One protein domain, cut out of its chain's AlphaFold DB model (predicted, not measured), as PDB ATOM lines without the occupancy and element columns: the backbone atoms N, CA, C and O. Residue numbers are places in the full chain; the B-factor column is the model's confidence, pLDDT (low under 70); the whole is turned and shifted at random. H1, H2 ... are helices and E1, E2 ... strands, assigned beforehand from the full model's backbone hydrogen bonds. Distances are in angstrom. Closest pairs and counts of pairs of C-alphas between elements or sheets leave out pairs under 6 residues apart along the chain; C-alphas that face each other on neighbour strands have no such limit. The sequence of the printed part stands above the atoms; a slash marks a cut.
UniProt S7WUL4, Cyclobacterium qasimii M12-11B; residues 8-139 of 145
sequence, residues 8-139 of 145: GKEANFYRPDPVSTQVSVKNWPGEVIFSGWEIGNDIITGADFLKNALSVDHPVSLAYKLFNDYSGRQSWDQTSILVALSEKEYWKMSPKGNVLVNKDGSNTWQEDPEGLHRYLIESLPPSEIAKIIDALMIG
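What this domain is: This is residues 8 to 139 of the 145 residues of a protein of Cyclobacterium qasimii M12-11B (UniProt S7WUL4). A long domain has three parts in a line: a two-stranded hairpin, E3 and E4, with H2 packed on E3 at one end, a small sheet E1 E5 E2 with the helices H3 and H6 in the middle part, and the helices H4 and H5 at the far end. H7, the last and longest helix, lies between the middle part and H4, and two stretches of chain, residues 42 to 47 and 69 to 75, run side by side toward H4 and H5. The printed part has 132 residues, with seven named helices and five named strands in the order H1 H2 E1 H3 H4 H5 H6 E2 E3 E4 E5 H7. The class is mixed, helices and strands; the sheet ordered E1, E5, E2 is mixed, and E3 with E4 is antiparallel. The whole is only just compact, close to loose, with a radius of gyration of the C-alphas of 16.7 A and spans of 48 by 32 by 22 A.

Where its parts are: The sheet of three holds E1, residues 32 to 34, E5, residues 117 to 122 and 16.9 A long, and E2, residues 91 to 93. E5 begins at C-alpha 117, (25.854, 52.397, -34.913). The other strands are E3, residues 97 to 101, 13.0 A, and E4, residues 107 to 111, 13.3 A. The helices are H1, residues 11 to 14, H2, residues 18 to 27, 14.3 A, H3, residues 37 to 41, H4, residues 48 to 53, H5, residues 59 to 68, 14.3 A, H6, residues 76 to 85, 15.1 A, and H7, residues 126 to 137, 16.2 A. H1 begins at C-alpha 11, (31.565, 34.347, -31.407), and H7 ends at C-alpha 137, (9.034, 29.835, -37.352).

How they stand to each other: E5 is the inner strand, and its pairing is staggered: residues 117 to 119 pair with E1 and residues 120 to 122 with E2. E1 and E5 are parallel at 32 degrees, with N 34 and O 118 2.8 A apart. E5 and E2 are antiparallel at 147 degrees, with N 121 and O 92 2.8 A apart. H3 only grazes this sheet, with its residues 38 to 40, and H6 only grazes it, with its residues 79 to 84. H3 and H6 touch, the closest C-alphas being those of Gly 40 and Trp 76, 3.9 A apart. E3 and E4 form an antiparallel hairpin at 159 degrees, with N 98 and O 110 2.8 A apart. The closest C-alphas of E3 and E5, Asn 98 and His 117, are 5.2 A apart, and those of H2 and E3, Gln 22 and Val 101, 5.6 A. H1 and H2 only just touch, and only at the corner, with 3 pairs of C-alphas within 8 A; the closest are Phe 13 and Thr 21, 5.7 A apart. H6 and H7 are close but not clearly touching, Gln 78 and Ile 133 being closest at 7.1 A between C-alphas; they are about perpendicular, but only just, at 72 degrees. H4 is close to but not clearly touching H7, at a shallow tilt of 30 degrees, the same way; the C-alphas of Leu 50 and Asp 134 are closest, at 6.8 A. H4 and H5 are also close but not clearly touching, at a shallow tilt of 19 degrees, opposite ways; the C-alphas of Lys 51 and Ser 61 are closest, at 6.4 A. Residues 44 to 45 pair with residues 73 to 74, antiparallel. Every O i to N i+4 pair is within hydrogen-bond range in H2, H3, H4, H5 and H7, and 5 of 6 are in H6; H1 is too short for such a pair.

The domain as a whole: The C-alphas of Asp 57 and Pro 113, the two farthest apart, are 50.4 A from each other. The printed part has no cut, and no link is long; those from H3 to H4 and from H5 to H6 are short, the others tight. The mean pLDDT of the printed part is 96.8, and no printed residue is under 70.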
ATOM      1  N   GLY A   8      32.339  43.278 -24.609       98.19
ATOM      2  CA  GLY A   8      32.548  41.848 -24.443       98.19
ATOM      3  C   GLY A   8      33.278  41.204 -25.606       98.19
ATOM      4  O   GLY A   8      34.097  41.845 -26.267       98.19
ATOM      5  N   LYS A   9      33.034  39.909 -25.807       97.75
ATOM      6  CA  LYS A   9      33.686  39.113 -26.851       97.75
ATOM      7  C   LYS A   9      32.756  37.990 -27.305       97.75
ATOM      8  O   LYS A   9      32.604  36.983 -26.620       97.75
ATOM      9  N   GLU A  10      32.145  38.176 -28.468       97.94
ATOM     10  CA  GLU A  10      31.090  37.312 -29.008       97.94
ATOM     11  C   GLU A  10      31.590  36.526 -30.234       97.94
ATOM     12  O   GLU A  10      32.481  36.977 -30.954       97.94
ATOM     13  N   ALA A  11      31.065  35.312 -30.434       97.19
ATOM     14  CA  ALA A  11      31.565  34.347 -31.407       97.19
ATOM     15  C   ALA A  11      31.683  34.900 -32.834       97.19
ATOM     16  O   ALA A  11      32.769  34.765 -33.392       97.19
ATOM     17  N   ASN A  12      30.656  35.553 -33.386       97.50
ATOM     18  CA  ASN A  12      30.710  36.129 -34.738       97.50
ATOM     19  C   ASN A  12      31.766  37.234 -34.860       97.50
ATOM     20  O   ASN A  12      32.292  37.477 -35.943       97.50
ATOM     21  N   PHE A  13      32.106  37.897 -33.754       98.12
ATOM     22  CA  PHE A  13      33.137  38.924 -33.742       98.12
ATOM     23  C   PHE A  13      34.560  38.366 -33.660       98.12
ATOM     24  O   PHE A  13      35.445  38.928 -34.304       98.12
ATOM     25  N   TYR A  14      34.810  37.309 -32.876       97.56
ATOM     26  CA  TYR A  14      36.179  36.824 -32.636       97.56
ATOM     27  C   TYR A  14      36.584  35.563 -33.395       97.56
ATOM     28  O   TYR A  14      37.782  35.289 -33.486       97.56
ATOM     29  N   ARG A  15      35.635  34.766 -33.899       95.12
ATOM     30  CA  ARG A  15      35.946  33.522 -34.611       95.12
ATOM     31  C   ARG A  15      34.985  33.261 -35.779       95.12
ATOM     32  O   ARG A  15      33.805  33.566 -35.688       95.12
ATOM     33  N   PRO A  16      35.455  32.623 -36.857       94.75
ATOM     34  CA  PRO A  16      36.840  32.219 -37.095       94.75
ATOM     35  C   PRO A  16      37.764  33.386 -37.483       94.75
ATOM     36  O   PRO A  16      38.976  33.205 -37.462       94.75
ATOM     37  N   ASP A  17      37.218  34.563 -37.806       97.00
ATOM     38  CA  ASP A  17      37.976  35.660 -38.415       97.00
ATOM     39  C   ASP A  17      37.636  37.043 -37.806       97.00
ATOM     40  O   ASP A  17      36.731  37.734 -38.281       97.00
ATOM     41  N   PRO A  18      38.381  37.492 -36.777       97.62
ATOM     42  CA  PRO A  18      38.186  38.815 -36.183       97.62
ATOM     43  C   PRO A  18      38.605  39.977 -37.094       97.62
ATOM     44  O   PRO A  18      38.225  41.124 -36.836       97.62
ATOM     45  N   VAL A  19      39.407  39.723 -38.134       98.31
ATOM     46  CA  VAL A  19      39.853  40.767 -39.067       98.31
ATOM     47  C   VAL A  19      38.695  41.177 -39.967       98.31
ATOM     48  O   VAL A  19      38.463  42.375 -40.139       98.31
ATOM     49  N   SER A  20      37.913  40.214 -40.460       97.94
ATOM     50  CA  SER A  20      36.698  40.499 -41.234       97.94
ATOM     51  C   SER A  20      35.701  41.360 -40.460       97.94
ATOM     52  O   SER A  20      35.165  42.322 -41.016       97.94
ATOM     53  N   THR A  21      35.507  41.102 -39.165       97.81
ATOM     54  CA  THR A  21      34.639  41.928 -38.311       97.81
ATOM     55  C   THR A  21      35.177  43.348 -38.165       97.81
ATOM     56  O   THR A  21      34.430  44.303 -38.371       97.81
ATOM     57  N   GLN A  22      36.474  43.516 -37.878       98.06
ATOM     58  CA  GLN A  22      37.095  44.845 -37.792       98.06
ATOM     59  C   GLN A  22      36.934  45.637 -39.091       98.06
ATOM     60  O   GLN A  22      36.557  46.806 -39.056       98.06
ATOM     61  N   VAL A  23      37.211  45.008 -40.236       98.06
ATOM     62  CA  VAL A  23      37.094  45.649 -41.552       98.06
ATOM     63  C   VAL A  23      35.643  46.016 -41.848       98.06
ATOM     64  O   VAL A  23      35.389  47.134 -42.288       98.06
ATOM     65  N   SER A  24      34.697  45.117 -41.581       97.31
ATOM     66  CA  SER A  24      33.278  45.349 -41.871       97.31
ATOM     67  C   SER A  24      32.707  46.466 -41.002       97.31
ATOM     68  O   SER A  24      32.163  47.430 -41.529       97.31
ATOM     69  N   VAL A  25      32.903  46.392 -39.682       97.06
ATOM     70  CA  VAL A  25      32.391  47.395 -38.733       97.06
ATOM     71  C   VAL A  25      33.024  48.766 -38.969       97.06
ATOM     72  O   VAL A  25      32.342  49.775 -38.853       97.06
ATOM     73  N   LYS A  26      34.315  48.827 -39.321       96.12
ATOM     74  CA  LYS A  26      35.009  50.101 -39.559       96.12
ATOM     75  C   LYS A  26      34.600  50.782 -40.865       96.12
ATOM     76  O   LYS A  26      34.613  52.006 -40.925       96.12
ATOM     77  N   ASN A  27      34.344  50.010 -41.922       96.75
ATOM     78  CA  ASN A  27      34.200  50.553 -43.276       96.75
ATOM     79  C   ASN A  27      32.757  50.534 -43.799       96.75
ATOM     80  O   ASN A  27      32.527  50.973 -44.925       96.75
ATOM     81  N   TRP A  28      31.796  50.015 -43.032       97.44
ATOM     82  CA  TRP A  28      30.399  50.030 -43.445       97.44
ATOM     83  C   TRP A  28      29.876  51.476 -43.518       97.44
ATOM     84  O   TRP A  28      29.980  52.207 -42.535       97.44
ATOM     85  N   PRO A  29      29.322  51.915 -44.663       95.94
ATOM     86  CA  PRO A  29      28.936  53.314 -44.853       95.94
ATOM     87  C   PRO A  29      27.543  53.653 -44.304       95.94
ATOM     88  O   PRO A  29      27.169  54.822 -44.282       95.94
ATOM     89  N   GLY A  30      26.744  52.644 -43.946       96.81
ATOM     90  CA  GLY A  30      25.359  52.816 -43.513       96.81
ATOM     91  C   GLY A  30      25.186  52.756 -42.001       96.81
ATOM     92  O   GLY A  30      26.119  52.484 -41.250       96.81
ATOM     93  N   GLU A  31      23.949  52.953 -41.555       97.38
ATOM     94  CA  GLU A  31      23.599  52.690 -40.164       97.38
ATOM     95  C   GLU A  31      23.657  51.182 -39.863       97.38
ATOM     96  O   GLU A  31      23.368  50.345 -40.725       97.38
ATOM     97  N   VAL A  32      24.049  50.832 -38.635       97.94
ATOM     98  CA  VAL A  32      24.122  49.442 -38.162       97.94
ATOM     99  C   VAL A  32      23.402  49.314 -36.833       97.94
ATOM    100  O   VAL A  32      23.694  50.042 -35.885       97.94
ATOM    101  N   ILE A  33      22.507  48.334 -36.743       98.19
ATOM    102  CA  ILE A  33      21.886  47.925 -35.486       98.19
ATOM    103  C   ILE A  33      22.467  46.571 -35.088       98.19
ATOM    104  O   ILE A  33      22.292  45.567 -35.783       98.19
ATOM    105  N   PHE A  34      23.154  46.530 -33.951       98.38
ATOM    106  CA  PHE A  34      23.699  45.301 -33.398       98.38
ATOM    107  C   PHE A  34      22.685  44.629 -32.467       98.38
ATOM    108  O   PHE A  34      22.302  45.168 -31.430       98.38
ATOM    109  N   SER A  35      22.285  43.408 -32.825       98.25
ATOM    110  CA  SER A  35      21.675  42.471 -31.880       98.25
ATOM    111  C   SER A  35      22.803  41.701 -31.194       98.25
ATOM    112  O   SER A  35      23.415  40.825 -31.816       98.25
ATOM    113  N   GLY A  36      23.126  42.126 -29.970       98.12
ATOM    114  CA  GLY A  36      24.220  41.584 -29.169       98.12
ATOM    115  C   GLY A  36      23.916  40.208 -28.578       98.12
ATOM    116  O   GLY A  36      22.772  39.745 -28.576       98.12
ATOM    117  N   TRP A  37      24.954  39.558 -28.055       98.56
ATOM    118  CA  TRP A  37      24.866  38.254 -27.396       98.56
ATOM    119  C   TRP A  37      23.786  38.226 -26.309       98.56
ATOM    120  O   TRP A  37      22.968  37.306 -26.277       98.56
ATOM    121  N   GLU A  38      23.754  39.256 -25.467       98.12
ATOM    122  CA  GLU A  38      22.830  39.411 -24.344       98.12
ATOM    123  C   GLU A  38      21.359  39.412 -24.770       98.12
ATOM    124  O   GLU A  38      20.507  38.966 -24.014       98.12
ATOM    125  N   ILE A  39      21.057  39.831 -26.001       98.25
ATOM    126  CA  ILE A  39      19.680  39.940 -26.488       98.25
ATOM    127  C   ILE A  39      19.102  38.575 -26.832       98.25
ATOM    128  O   ILE A  39      17.987  38.251 -26.437       98.25
ATOM    129  N   GLY A  40      19.848  37.762 -27.577       97.75
ATOM    130  CA  GLY A  40      19.371  36.442 -27.983       97.75
ATOM    131  C   GLY A  40      19.597  35.351 -26.939       97.75
ATOM    132  O   GLY A  40      18.989  34.288 -27.061       97.75
ATOM    133  N   ASN A  41      20.462  35.585 -25.940       98.19
ATOM    134  CA  ASN A  41      20.905  34.538 -25.015       98.19
ATOM    135  C   ASN A  41      19.751  33.940 -24.206       98.19
ATOM    136  O   ASN A  41      19.707  32.727 -24.018       98.19
ATOM    137  N   ASP A  42      18.809  34.777 -23.782       97.19
ATOM    138  CA  ASP A  42      17.712  34.356 -22.906       97.19
ATOM    139  C   ASP A  42      16.407  34.092 -23.678       97.19
ATOM    140  O   ASP A  42      15.399  33.675 -23.105       97.19
ATOM    141  N   ILE A  43      16.413  34.280 -25.004       98.50
ATOM    142  CA  ILE A  43      15.264  34.020 -25.879       98.50
ATOM    143  C   ILE A  43      15.369  32.594 -26.417       98.50
ATOM    144  O   ILE A  43      16.023  32.338 -27.432       98.50
ATOM    145  N   ILE A  44      14.720  31.656 -25.730       98.31
ATOM    146  CA  ILE A  44      14.778  30.224 -26.045       98.31
ATOM    147  C   ILE A  44      13.579  29.805 -26.904       98.31
ATOM    148  O   ILE A  44      12.444  29.871 -26.445       98.31
ATOM    149  N   THR A  45      13.839  29.343 -28.130       98.12
ATOM    150  CA  THR A  45      12.826  28.888 -29.108       98.12
ATOM    151  C   THR A  45      13.067  27.445 -29.544       98.12
ATOM    152  O   THR A  45      14.112  26.856 -29.248       98.12
ATOM    153  N   GLY A  46      12.103  26.849 -30.247       96.19
ATOM    154  CA  GLY A  46      12.237  25.511 -30.827       96.19
ATOM    155  C   GLY A  46      12.208  24.358 -29.821       96.19
ATOM    156  O   GLY A  46      12.768  23.292 -30.077       96.19
ATOM    157  N   ALA A  47      11.581  24.584 -28.666       96.06
ATOM    158  CA  ALA A  47      11.389  23.589 -27.614       96.06
ATOM    159  C   ALA A  47      10.018  22.887 -27.747       96.06
ATOM    160  O   ALA A  47       9.550  22.608 -28.855       96.06
ATOM    161  N   ASP A  48       9.347  22.627 -26.621       94.94
ATOM    162  CA  ASP A  48       8.052  21.937 -26.566       94.94
ATOM    163  C   ASP A  48       6.973  22.579 -27.444       94.94
ATOM    164  O   ASP A  48       6.150  21.863 -28.015       94.94
ATOM    165  N   PHE A  49       6.967  23.907 -27.594       93.94
ATOM    166  CA  PHE A  49       6.014  24.570 -28.485       93.94
ATOM    167  C   PHE A  49       6.154  24.060 -29.924       93.94
ATOM    168  O   PHE A  49       5.185  23.566 -30.499       93.94
ATOM    169  N   LEU A  50       7.370  24.100 -30.479       93.81
ATOM    170  CA  LEU A  50       7.654  23.654 -31.841       93.81
ATOM    171  C   LEU A  50       7.342  22.163 -32.029       93.81
ATOM    172  O   LEU A  50       6.719  21.785 -33.022       93.81
ATOM    173  N   LYS A  51       7.722  21.332 -31.046       94.31
ATOM    174  CA  LYS A  51       7.479  19.879 -31.035       94.31
ATOM    175  C   LYS A  51       5.995  19.522 -31.130       94.31
ATOM    176  O   LYS A  51       5.652  18.521 -31.752       94.31
ATOM    177  N   ASN A  52       5.131  20.312 -30.493       95.50
ATOM    178  CA  ASN A  52       3.687  20.074 -30.475       95.50
ATOM    179  C   ASN A  52       2.939  20.803 -31.604       95.50
ATOM    180  O   ASN A  52       1.817  20.423 -31.929       95.50
ATOM    181  N   ALA A  53       3.535  21.843 -32.195       95.38
ATOM    182  CA  ALA A  53       2.907  22.639 -33.248       95.38
ATOM    183  C   ALA A  53       3.120  22.079 -34.666       95.38
ATOM    184  O   ALA A  53       2.325  22.372 -35.558       95.38
ATOM    185  N   LEU A  54       4.176  21.294 -34.890       95.12
ATOM    186  CA  LEU A  54       4.544  20.765 -36.204       95.12
ATOM    187  C   LEU A  54       4.533  19.235 -36.236       95.12
ATOM    188  O   LEU A  54       4.817  18.571 -35.241       95.12
ATOM    189  N   SER A  55       4.290  18.663 -37.416       95.19
ATOM    190  CA  SER A  55       4.504  17.234 -37.636       95.19
ATOM    191  C   SER A  55       5.989  16.873 -37.513       95.19
ATOM    192  O   SER A  55       6.878  17.697 -37.741       95.19
ATOM    193  N   VAL A  56       6.280  15.623 -37.143       90.88
ATOM    194  CA  VAL A  56       7.656  15.148 -36.895       90.88
ATOM    195  C   VAL A  56       8.537  15.098 -38.150       90.88
ATOM    196  O   VAL A  56       9.759  15.054 -38.033       90.88
ATOM    197  N   ASP A  57       7.926  15.083 -39.333       93.88
ATOM    198  CA  ASP A  57       8.565  15.103 -40.651       93.88
ATOM    199  C   ASP A  57       8.683  16.517 -41.243       93.88
ATOM    200  O   ASP A  57       9.359  16.704 -42.255       93.88
ATOM    201  N   HIS A  58       8.089  17.534 -40.602       96.69
ATOM    202  CA  HIS A  58       8.264  18.923 -41.014       96.69
ATOM    203  C   HIS A  58       9.747  19.319 -40.904       96.69
ATOM    204  O   HIS A  58      10.351  19.088 -39.852       96.69
ATOM    205  N   PRO A  59      10.353  19.975 -41.912       96.12
ATOM    206  CA  PRO A  59      11.797  20.221 -41.947       96.12
ATOM    207  C   PRO A  59      12.312  21.003 -40.731       96.12
ATOM    208  O   PRO A  59      13.354  20.660 -40.182       96.12
ATOM    209  N   VAL A  60      11.561  22.005 -40.260       95.44
ATOM    210  CA  VAL A  60      11.918  22.769 -39.046       95.44
ATOM    211  C   VAL A  60      11.873  21.885 -37.794       95.44
ATOM    212  O   VAL A  60      12.790  21.919 -36.980       95.44
ATOM    213  N   SER A  61      10.839  21.051 -37.664       96.00
ATOM    214  CA  SER A  61      10.666  20.129 -36.538       96.00
ATOM    215  C   SER A  61      11.804  19.103 -36.506       96.00
ATOM    216  O   SER A  61      12.508  18.951 -35.505       96.00
ATOM    217  N   LEU A  62      12.080  18.486 -37.660       96.88
ATOM    218  CA  LEU A  62      13.166  17.530 -37.842       96.88
ATOM    219  C   LEU A  62      14.539  18.147 -37.545       96.88
ATOM    220  O   LEU A  62      15.359  17.501 -36.894       96.88
ATOM    221  N   ALA A  63      14.789  19.388 -37.971       96.69
ATOM    222  CA  ALA A  63      16.049  20.077 -37.709       96.69
ATOM    223  C   ALA A  63      16.307  20.248 -36.204       96.69
ATOM    224  O   ALA A  63      17.382  19.881 -35.733       96.69
ATOM    225  N   TYR A  64      15.326  20.732 -35.436       96.81
ATOM    226  CA  TYR A  64      15.469  20.896 -33.982       96.81
ATOM    227  C   TYR A  64      15.565  19.554 -33.252       96.81
ATOM    228  O   TYR A  64      16.398  19.398 -32.358       96.81
ATOM    229  N   LYS A  65      14.798  18.549 -33.688       96.69
ATOM    230  CA  LYS A  65      14.923  17.184 -33.165       96.69
ATOM    231  C   LYS A  65      16.343  16.642 -33.324       96.69
ATOM    232  O   LYS A  65      16.924  16.149 -32.365       96.69
ATOM    233  N   LEU A  66      16.897  16.713 -34.537       97.38
ATOM    234  CA  LEU A  66      18.227  16.176 -34.837       97.38
ATOM    235  C   LEU A  66      19.345  16.994 -34.192       97.38
ATOM    236  O   LEU A  66      20.379  16.435 -33.837       97.38
ATOM    237  N   PHE A  67      19.153  18.305 -34.057       97.31
ATOM    238  CA  PHE A  67      20.159  19.200 -33.505       97.31
ATOM    239  C   PHE A  67      20.301  19.062 -31.985       97.31
ATOM    240  O   PHE A  67      21.426  18.985 -31.492       97.31
ATOM    241  N   ASN A  68      19.192  19.048 -31.237       97.31
ATOM    242  CA  ASN A  68      19.238  19.043 -29.770       97.31
ATOM    243  C   ASN A  68      18.031  18.380 -29.078       97.31
ATOM    244  O   ASN A  68      17.770  18.678 -27.915       97.31
ATOM    245  N   ASP A  69      17.287  17.514 -29.771       97.19
ATOM    246  CA  ASP A  69      16.086  16.838 -29.251       97.19
ATOM    247  C   ASP A  69      15.069  17.794 -28.595       97.19
ATOM    248  O   ASP A  69      14.503  17.515 -27.539       97.19
ATOM    249  N   TYR A  70      14.835  18.949 -29.230       96.62
ATOM    250  CA  TYR A  70      13.924  19.992 -28.739       96.62
ATOM    251  C   TYR A  70      14.289  20.559 -27.357       96.62
ATOM    252  O   TYR A  70      13.417  21.049 -26.640       96.62
ATOM    253  N   SER A  71      15.570  20.578 -26.976       97.44
ATOM    254  CA  SER A  71      16.008  21.202 -25.714       97.44
ATOM    255  C   SER A  71      15.845  22.733 -25.678       97.44
ATOM    256  O   SER A  71      16.237  23.370 -24.703       97.44
ATOM    257  N   GLY A  72      15.344  23.338 -26.759       97.12
ATOM    258  CA  GLY A  72      15.325  24.780 -26.971       97.12
ATOM    259  C   GLY A  72      16.688  25.342 -27.384       97.12
ATOM    260  O   GLY A  72      17.740  24.740 -27.145       97.12
ATOM    261  N   ARG A  73      16.678  26.498 -28.051       97.88
ATOM    262  CA  ARG A  73      17.883  27.171 -28.543       97.88
ATOM    263  C   ARG A  73      17.774  28.688 -28.416       97.88
ATOM    264  O   ARG A  73      16.724  29.258 -28.693       97.88
ATOM    265  N   GLN A  74      18.880  29.326 -28.035       98.44
ATOM    266  CA  GLN A  74      19.017  30.782 -28.022       98.44
ATOM    267  C   GLN A  74      18.784  31.369 -29.416       98.44
ATOM    268  O   GLN A  74      19.331  30.874 -30.405       98.44
ATOM    269  N   SER A  75      18.018  32.452 -29.474       98.19
ATOM    270  CA  SER A  75      17.485  33.022 -30.714       98.19
ATOM    271  C   SER A  75      18.292  34.224 -31.207       98.19
ATOM    272  O   SER A  75      17.723  35.239 -31.592       98.19
ATOM    273  N   TRP A  76      19.624  34.142 -31.175       98.25
ATOM    274  CA  TRP A  76      20.509  35.261 -31.529       98.25
ATOM    275  C   TRP A  76      20.341  35.770 -32.963       98.25
ATOM    276  O   TRP A  76      20.374  36.976 -33.207       98.25
ATOM    277  N   ASP A  77      20.190  34.869 -33.930       98.00
ATOM    278  CA  ASP A  77      20.065  35.277 -35.329       98.00
ATOM    279  C   ASP A  77      18.644  35.762 -35.619       98.00
ATOM    280  O   ASP A  77      18.451  36.801 -36.259       98.00
ATOM    281  N   GLN A  78      17.650  35.068 -35.065       97.56
ATOM    282  CA  GLN A  78      16.236  35.383 -35.226       97.56
ATOM    283  C   GLN A  78      15.884  36.770 -34.680       97.56
ATOM    284  O   GLN A  78      15.085  37.464 -35.303       97.56
ATOM    285  N   THR A  79      16.500  37.227 -33.583       97.62
ATOM    286  CA  THR A  79      16.281  38.594 -33.072       97.62
ATOM    287  C   THR A  79      16.707  39.652 -34.083       97.62
ATOM    288  O   THR A  79      16.006  40.645 -34.258       97.62
ATOM    289  N   SER A  80      17.814  39.437 -34.804       97.00
ATOM    290  CA  SER A  80      18.253  40.384 -35.836       97.00
ATOM    291  C   SER A  80      17.312  40.432 -37.043       97.00
ATOM    292  O   SER A  80      17.086  41.509 -37.589       97.00
ATOM    293  N   ILE A  81      16.702  39.299 -37.407       95.88
ATOM    294  CA  ILE A  81      15.673  39.247 -38.453       95.88
ATOM    295  C   ILE A  81      14.379  39.922 -37.988       95.88
ATOM    296  O   ILE A  81      13.784  40.684 -38.747       95.88
ATOM    297  N   LEU A  82      13.965  39.690 -36.740       95.44
ATOM    298  CA  LEU A  82      12.752  40.286 -36.185       95.44
ATOM    299  C   LEU A  82      12.835  41.820 -36.162       95.44
ATOM    300  O   LEU A  82      11.880  42.481 -36.555       95.44
ATOM    301  N   VAL A  83      13.991  42.382 -35.787       95.31
ATOM    302  CA  VAL A  83      14.233  43.836 -35.852       95.31
ATOM    303  C   VAL A  83      14.208  44.368 -37.283       95.31
ATOM    304  O   VAL A  83      13.724  45.469 -37.510       95.31
ATOM    305  N   ALA A  84      14.731  43.612 -38.249       93.50
ATOM    306  CA  ALA A  84      14.802  44.069 -39.635       93.50
ATOM    307  C   ALA A  84      13.438  44.090 -40.346       93.50
ATOM    308  O   ALA A  84      13.272  44.837 -41.306       93.50
ATOM    309  N   LEU A  85      12.492  43.248 -39.917       90.94
ATOM    310  CA  LEU A  85      11.228  43.028 -40.628       90.94
ATOM    311  C   LEU A  85       9.987  43.543 -39.894       90.94
ATOM    312  O   LEU A  85       8.957  43.730 -40.539       90.94
ATOM    313  N   SER A  86      10.045  43.727 -38.575       90.38
ATOM    314  CA  SER A  86       8.883  44.163 -37.804       90.38
ATOM    315  C   SER A  86       8.813  45.681 -37.678       90.38
ATOM    316  O   SER A  86       9.806  46.348 -37.407       90.38
ATOM    317  N   GLU A  87       7.602  46.221 -37.804       86.75
ATOM    318  CA  GLU A  87       7.299  47.622 -37.491       86.75
ATOM    319  C   GLU A  87       7.150  47.859 -35.977       86.75
ATOM    320  O   GLU A  87       7.032  49.001 -35.531       86.75
ATOM    321  N   LYS A  88       7.128  46.789 -35.169       89.75
ATOM    322  CA  LYS A  88       7.044  46.878 -33.712       89.75
ATOM    323  C   LYS A  88       8.415  47.013 -33.068       89.75
ATOM    324  O   LYS A  88       9.365  46.305 -33.387       89.75
ATOM    325  N   GLU A  89       8.462  47.850 -32.041       91.56
ATOM    326  CA  GLU A  89       9.626  47.990 -31.175       91.56
ATOM    327  C   GLU A  89       9.568  46.965 -30.031       91.56
ATOM    328  O   GLU A  89       8.843  47.145 -29.052       91.56
ATOM    329  N   TYR A  90      10.329  45.871 -30.138       95.06
ATOM    330  CA  TYR A  90      10.467  44.892 -29.041       95.06
ATOM    331  C   TYR A  90      11.609  45.213 -28.072       95.06
ATOM    332  O   TYR A  90      11.613  44.752 -26.928       95.06
ATOM    333  N   TRP A  91      12.576  45.989 -28.554       97.12
ATOM    334  CA  TRP A  91      13.772  46.414 -27.841       97.12
ATOM    335  C   TRP A  91      13.897  47.926 -27.925       97.12
ATOM    336  O   TRP A  91      13.519  48.537 -28.925       97.12
ATOM    337  N   LYS A  92      14.505  48.523 -26.904       97.94
ATOM    338  CA  LYS A  92      14.974  49.904 -26.994       97.94
ATOM    339  C   LYS A  92      16.258  49.948 -27.809       97.94
ATOM    340  O   LYS A  92      17.065  49.024 -27.768       97.94
ATOM    341  N   MET A  93      16.476  51.057 -28.500       97.50
ATOM    342  CA  MET A  93      17.754  51.341 -29.143       97.50
ATOM    343  C   MET A  93      18.662  52.104 -28.176       97.50
ATOM    344  O   MET A  93      18.206  53.031 -27.500       97.50
ATOM    345  N   SER A  94      19.950  51.763 -28.140       98.50
ATOM    346  CA  SER A  94      20.967  52.591 -27.483       98.50
ATOM    347  C   SER A  94      20.989  54.014 -28.069       98.50
ATOM    348  O   SER A  94      20.528  54.222 -29.200       98.50
ATOM    349  N   PRO A  95      21.587  55.003 -27.377       98.25
ATOM    350  CA  PRO A  95      22.058  56.225 -28.030       98.25
ATOM    351  C   PRO A  95      22.923  55.907 -29.261       98.25
ATOM    352  O   PRO A  95      23.451  54.795 -29.378       98.25
ATOM    353  N   LYS A  96      23.056  56.868 -30.185       98.62
ATOM    354  CA  LYS A  96      23.987  56.731 -31.314       98.62
ATOM    355  C   LYS A  96      25.422  56.607 -30.799       98.62
ATOM    356  O   LYS A  96      25.779  57.151 -29.750       98.62
ATOM    357  N   GLY A  97      26.225  55.848 -31.529       98.38
ATOM    358  CA  GLY A  97      27.626  55.663 -31.208       98.38
ATOM    359  C   GLY A  97      28.349  54.818 -32.235       98.38
ATOM    360  O   GLY A  97      27.877  54.627 -33.355       98.38
ATOM    361  N   ASN A  98      29.506  54.314 -31.830       98.25
ATOM    362  CA  ASN A  98      30.381  53.485 -32.634       98.25
ATOM    363  C   ASN A  98      30.808  52.247 -31.841       98.25
ATOM    364  O   ASN A  98      31.045  52.281 -30.630       98.25
ATOM    365  N   VAL A  99      30.951  51.140 -32.564       98.44
ATOM    366  CA  VAL A  99      31.495  49.898 -32.014       98.44
ATOM    367  C   VAL A  99      32.982  49.889 -32.299       98.44
ATOM    368  O   VAL A  99      33.393  49.947 -33.456       98.44
ATOM    369  N   LEU A 100      33.790  49.792 -31.251       98.06
ATOM    370  CA  LEU A 100      35.233  49.647 -31.371       98.06
ATOM    371  C   LEU A 100      35.570  48.163 -31.259       98.06
ATOM    372  O   LEU A 100      35.322  47.557 -30.218       98.06
ATOM    373  N   VAL A 101      36.109  47.582 -32.328       98.38
ATOM    374  CA  VAL A 101      36.493  46.164 -32.380       98.38
ATOM    375  C   VAL A 101      38.010  46.051 -32.245       98.38
ATOM    376  O   VAL A 101      38.761  46.636 -33.024       98.38
ATOM    377  N   ASN A 102      38.465  45.294 -31.253       98.12
ATOM    378  CA  ASN A 102      39.876  45.023 -31.008       98.12
ATOM    379  C   ASN A 102      40.405  43.929 -31.944       98.12
ATOM    380  O   ASN A 102      39.648  43.152 -32.526       98.12
ATOM    381  N   LYS A 103      41.737  43.807 -32.015       97.56
ATOM    382  CA  LYS A 103      42.429  42.801 -32.841       97.56
ATOM    383  C   LYS A 103      41.974  41.364 -32.582       97.56
ATOM    384  O   LYS A 103      42.009  40.541 -33.488       97.56
ATOM    385  N   ASP A 104      41.585  41.067 -31.346       97.50
ATOM    386  CA  ASP A 104      41.161  39.741 -30.909       97.50
ATOM    387  C   ASP A 104      39.648  39.504 -31.056       97.50
ATOM    388  O   ASP A 104      39.160  38.485 -30.573       97.50
ATOM    389  N   GLY A 105      38.917  40.448 -31.657       98.06
ATOM    390  CA  GLY A 105      37.465  40.417 -31.831       98.06
ATOM    391  C   GLY A 105      36.652  40.821 -30.600       98.06
ATOM    392  O   GLY A 105      35.429  40.823 -30.666       98.06
ATOM    393  N   SER A 106      37.269  41.180 -29.471       98.56
ATOM    394  CA  SER A 106      36.506  41.828 -28.395       98.56
ATOM    395  C   SER A 106      36.019  43.211 -28.836       98.56
ATOM    396  O   SER A 106      36.690  43.882 -29.622       98.56
ATOM    397  N   ASN A 107      34.869  43.656 -28.332       98.69
ATOM    398  CA  ASN A 107      34.305  44.962 -28.659       98.69
ATOM    399  C   ASN A 107      34.049  45.826 -27.421       98.69
ATOM    400  O   ASN A 107      33.820  45.318 -26.322       98.69
ATOM    401  N   THR A 108      34.049  47.143 -27.626       98.62
ATOM    402  CA  THR A 108      33.560  48.155 -26.678       98.62
ATOM    403  C   THR A 108      32.659  49.157 -27.387       98.62
ATOM    404  O   THR A 108      32.790  49.376 -28.592       98.62
ATOM    405  N   TRP A 109      31.773  49.792 -26.630       98.62
ATOM    406  CA  TRP A 109      30.896  50.855 -27.100       98.62
ATOM    407  C   TRP A 109      31.485  52.242 -26.829       98.62
ATOM    408  O   TRP A 109      31.996  52.497 -25.736       98.62
ATOM    409  N   GLN A 110      31.381  53.136 -27.809       98.44
ATOM    410  CA  GLN A 110      31.684  54.556 -27.669       98.44
ATOM    411  C   GLN A 110      30.463  55.361 -28.110       98.44
ATOM    412  O   GLN A 110      30.087  55.307 -29.277       98.44
ATOM    413  N   GLU A 111      29.845  56.102 -27.191       98.38
ATOM    414  CA  GLU A 111      28.763  57.021 -27.551       98.38
ATOM    415  C   GLU A 111      29.289  58.164 -28.423       98.38
ATOM    416  O   GLU A 111      30.350  58.732 -28.160       98.38
ATOM    417  N   ASP A 112      28.529  58.477 -29.466       98.25
ATOM    418  CA  ASP A 112      28.820  59.515 -30.447       98.25
ATOM    419  C   ASP A 112      27.493  59.896 -31.129       98.25
ATOM    420  O   ASP A 112      26.922  59.059 -31.834       98.25
ATOM    421  N   PRO A 113      26.963  61.117 -30.922       97.62
ATOM    422  CA  PRO A 113      25.715  61.560 -31.547       97.62
ATOM    423  C   PRO A 113      25.716  61.476 -33.080       97.62
ATOM    424  O   PRO A 113      24.660  61.239 -33.668       97.62
ATOM    425  N   GLU A 114      26.891  61.600 -33.704       97.69
ATOM    426  CA  GLU A 114      27.078  61.496 -35.157       97.69
ATOM    427  C   GLU A 114      27.409  60.059 -35.605       97.69
ATOM    428  O   GLU A 114      27.539  59.782 -36.798       97.69
ATOM    429  N   GLY A 115      27.520  59.124 -34.656       97.69
ATOM    430  CA  GLY A 115      27.797  57.716 -34.908       97.69
ATOM    431  C   GLY A 115      26.675  57.018 -35.678       97.69
ATOM    432  O   GLY A 115      25.483  57.287 -35.499       97.69
ATOM    433  N   LEU A 116      27.058  56.075 -36.538       98.00
ATOM    434  CA  LEU A 116      26.121  55.319 -37.375       98.00
ATOM    435  C   LEU A 116      25.645  54.021 -36.718       98.00
ATOM    436  O   LEU A 116      24.786  53.329 -37.262       98.00
ATOM    437  N   HIS A 117      26.196  53.651 -35.564       98.62
ATOM    438  CA  HIS A 117      25.854  52.397 -34.913       98.62
ATOM    439  C   HIS A 117      24.846  52.626 -33.787       98.62
ATOM    440  O   HIS A 117      24.813  53.678 -33.140       98.62
ATOM    441  N   ARG A 118      24.062  51.586 -33.507       98.62
ATOM    442  CA  ARG A 118      23.285  51.388 -32.278       98.62
ATOM    443  C   ARG A 118      23.306  49.912 -31.900       98.62
ATOM    444  O   ARG A 118      23.546  49.060 -32.753       98.62
ATOM    445  N   TYR A 119      23.017  49.590 -30.649       98.69
ATOM    446  CA  TYR A 119      22.741  48.220 -30.221       98.69
ATOM    447  C   TYR A 119      21.387  48.140 -29.514       98.69
ATOM    448  O   TYR A 119      20.859  49.144 -29.028       98.69
ATOM    449  N   LEU A 120      20.801  46.946 -29.506       98.50
ATOM    450  CA  LEU A 120      19.517  46.692 -28.856       98.50
ATOM    451  C   LEU A 120      19.684  46.614 -27.335       98.50
ATOM    452  O   LEU A 120      20.668  46.081 -26.834       98.50
ATOM    453  N   ILE A 121      18.685  47.099 -26.605       98.38
ATOM    454  CA  ILE A 121      18.576  47.022 -25.148       98.38
ATOM    455  C   ILE A 121      17.251  46.336 -24.819       98.38
ATOM    456  O   ILE A 121      16.204  46.707 -25.357       98.38
ATOM    457  N   GLU A 122      17.289  45.344 -23.929       97.44
ATOM    458  CA  GLU A 122      16.088  44.642 -23.469       97.44
ATOM    459  C   GLU A 122      15.021  45.621 -22.955       97.44
ATOM    460  O   GLU A 122      15.293  46.508 -22.142       97.44
ATOM    461  N   SER A 123      13.790  45.463 -23.447       96.00
ATOM    462  CA  SER A 123      12.621  46.208 -22.959       96.00
ATOM    463  C   SER A 123      11.375  45.362 -22.736       96.00
ATOM    464  O   SER A 123      10.446  45.832 -22.081       96.00
ATOM    465  N   LEU A 124      11.346  44.139 -23.262       95.44
ATOM    466  CA  LEU A 124      10.277  43.167 -23.067       95.44
ATOM    467  C   LEU A 124      10.873  41.860 -22.531       95.44
ATOM    468  O   LEU A 124      12.022  41.558 -22.857       95.44
ATOM    469  N   PRO A 125      10.100  41.058 -21.771       97.75
ATOM    470  CA  PRO A 125      10.582  39.776 -21.275       97.75
ATOM    471  C   PRO A 125      11.009  38.847 -22.427       97.75
ATOM    472  O   PRO A 125      10.217  38.650 -23.358       97.75
ATOM    473  N   PRO A 126      12.190  38.203 -22.354       97.94
ATOM    474  CA  PRO A 126      12.680  37.291 -23.391       97.94
ATOM    475  C   PRO A 126      11.690  36.183 -23.775       97.94
ATOM    476  O   PRO A 126      11.572  35.819 -24.945       97.94
ATOM    477  N   SER A 127      10.906  35.694 -22.809       97.25
ATOM    478  CA  SER A 127       9.874  34.677 -23.032       97.25
ATOM    479  C   SER A 127       8.722  35.147 -23.925       97.25
ATOM    480  O   SER A 127       8.135  34.332 -24.632       97.25
ATOM    481  N   GLU A 128       8.374  36.437 -23.909       96.50
ATOM    482  CA  GLU A 128       7.339  36.970 -24.806       96.50
ATOM    483  C   GLU A 128       7.860  37.071 -26.238       96.50
ATOM    484  O   GLU A 128       7.144  36.736 -27.181       96.50
ATOM    485  N   ILE A 129       9.133  37.436 -26.402       97.19
ATOM    486  CA  ILE A 129       9.773  37.458 -27.720       97.19
ATOM    487  C   ILE A 129       9.933  36.042 -28.275       97.19
ATOM    488  O   ILE A 129       9.685  35.818 -29.459       97.19
ATOM    489  N   ALA A 130      10.267  35.070 -27.421       97.75
ATOM    490  CA  ALA A 130      10.366  33.669 -27.813       97.75
ATOM    491  C   ALA A 130       9.059  33.162 -28.434       97.75
ATOM    492  O   ALA A 130       9.092  32.586 -29.516       97.75
ATOM    493  N   LYS A 131       7.901  33.462 -27.824       95.56
ATOM    494  CA  LYS A 131       6.582  33.090 -28.374       95.56
ATOM    495  C   LYS A 131       6.343  33.668 -29.771       95.56
ATOM    496  O   LYS A 131       5.763  32.991 -30.616       95.56
ATOM    497  N   ILE A 132       6.766  34.911 -30.005       95.50
ATOM    498  CA  ILE A 132       6.620  35.580 -31.304       95.50
ATOM    499  C   ILE A 132       7.493  34.883 -32.347       95.50
ATOM    500  O   ILE A 132       6.999  34.513 -33.410       95.50
ATOM    501  N   ILE A 133       8.769  34.652 -32.033       96.50
ATOM    502  CA  ILE A 133       9.704  33.986 -32.947       96.50
ATOM    503  C   ILE A 133       9.245  32.553 -33.244       96.50
ATOM    504  O   ILE A 133       9.212  32.164 -34.408       96.50
ATOM    505  N   ASP A 134       8.827  31.794 -32.231       96.31
ATOM    506  CA  ASP A 134       8.303  30.436 -32.397       96.31
ATOM    507  C   ASP A 134       7.056  30.411 -33.299       96.31
ATOM    508  O   ASP A 134       6.951  29.564 -34.188       96.31
ATOM    509  N   ALA A 135       6.125  31.359 -33.128       94.81
ATOM    510  CA  ALA A 135       4.954  31.484 -33.996       94.81
ATOM    511  C   ALA A 135       5.350  31.775 -35.455       94.81
ATOM    512  O   ALA A 135       4.825  31.147 -36.379       94.81
ATOM    513  N   LEU A 136       6.316  32.674 -35.668       94.50
ATOM    514  CA  LEU A 136       6.831  32.996 -37.001       94.50
ATOM    515  C   LEU A 136       7.547  31.798 -37.645       94.50
ATOM    516  O   LEU A 136       7.351  31.537 -38.831       94.50
ATOM    517  N   MET A 137       8.321  31.028 -36.873       94.31
ATOM    518  CA  MET A 137       9.034  29.835 -37.352       94.31
ATOM    519  C   MET A 137       8.102  28.745 -37.893       94.31
ATOM    520  O   MET A 137       8.504  27.981 -38.771       94.31
ATOM    521  N   ILE A 138       6.865  28.674 -37.395       93.75
ATOM    522  CA  ILE A 138       5.845  27.725 -37.865       93.75
ATOM    523  C   ILE A 138       4.876  28.334 -38.889       93.75
ATOM    524  O   ILE A 138       3.867  27.722 -39.230       93.75
ATOM    525  N   GLY A 139       5.163  29.543 -39.382       90.81
ATOM    526  CA  GLY A 139       4.363  30.214 -40.407       90.81
ATOM    527  C   GLY A 139       3.086  30.887 -39.893       90.81
ATOM    528  O   GLY A 139       2.241  31.278 -40.698       90.81
TER     529      GLY A 139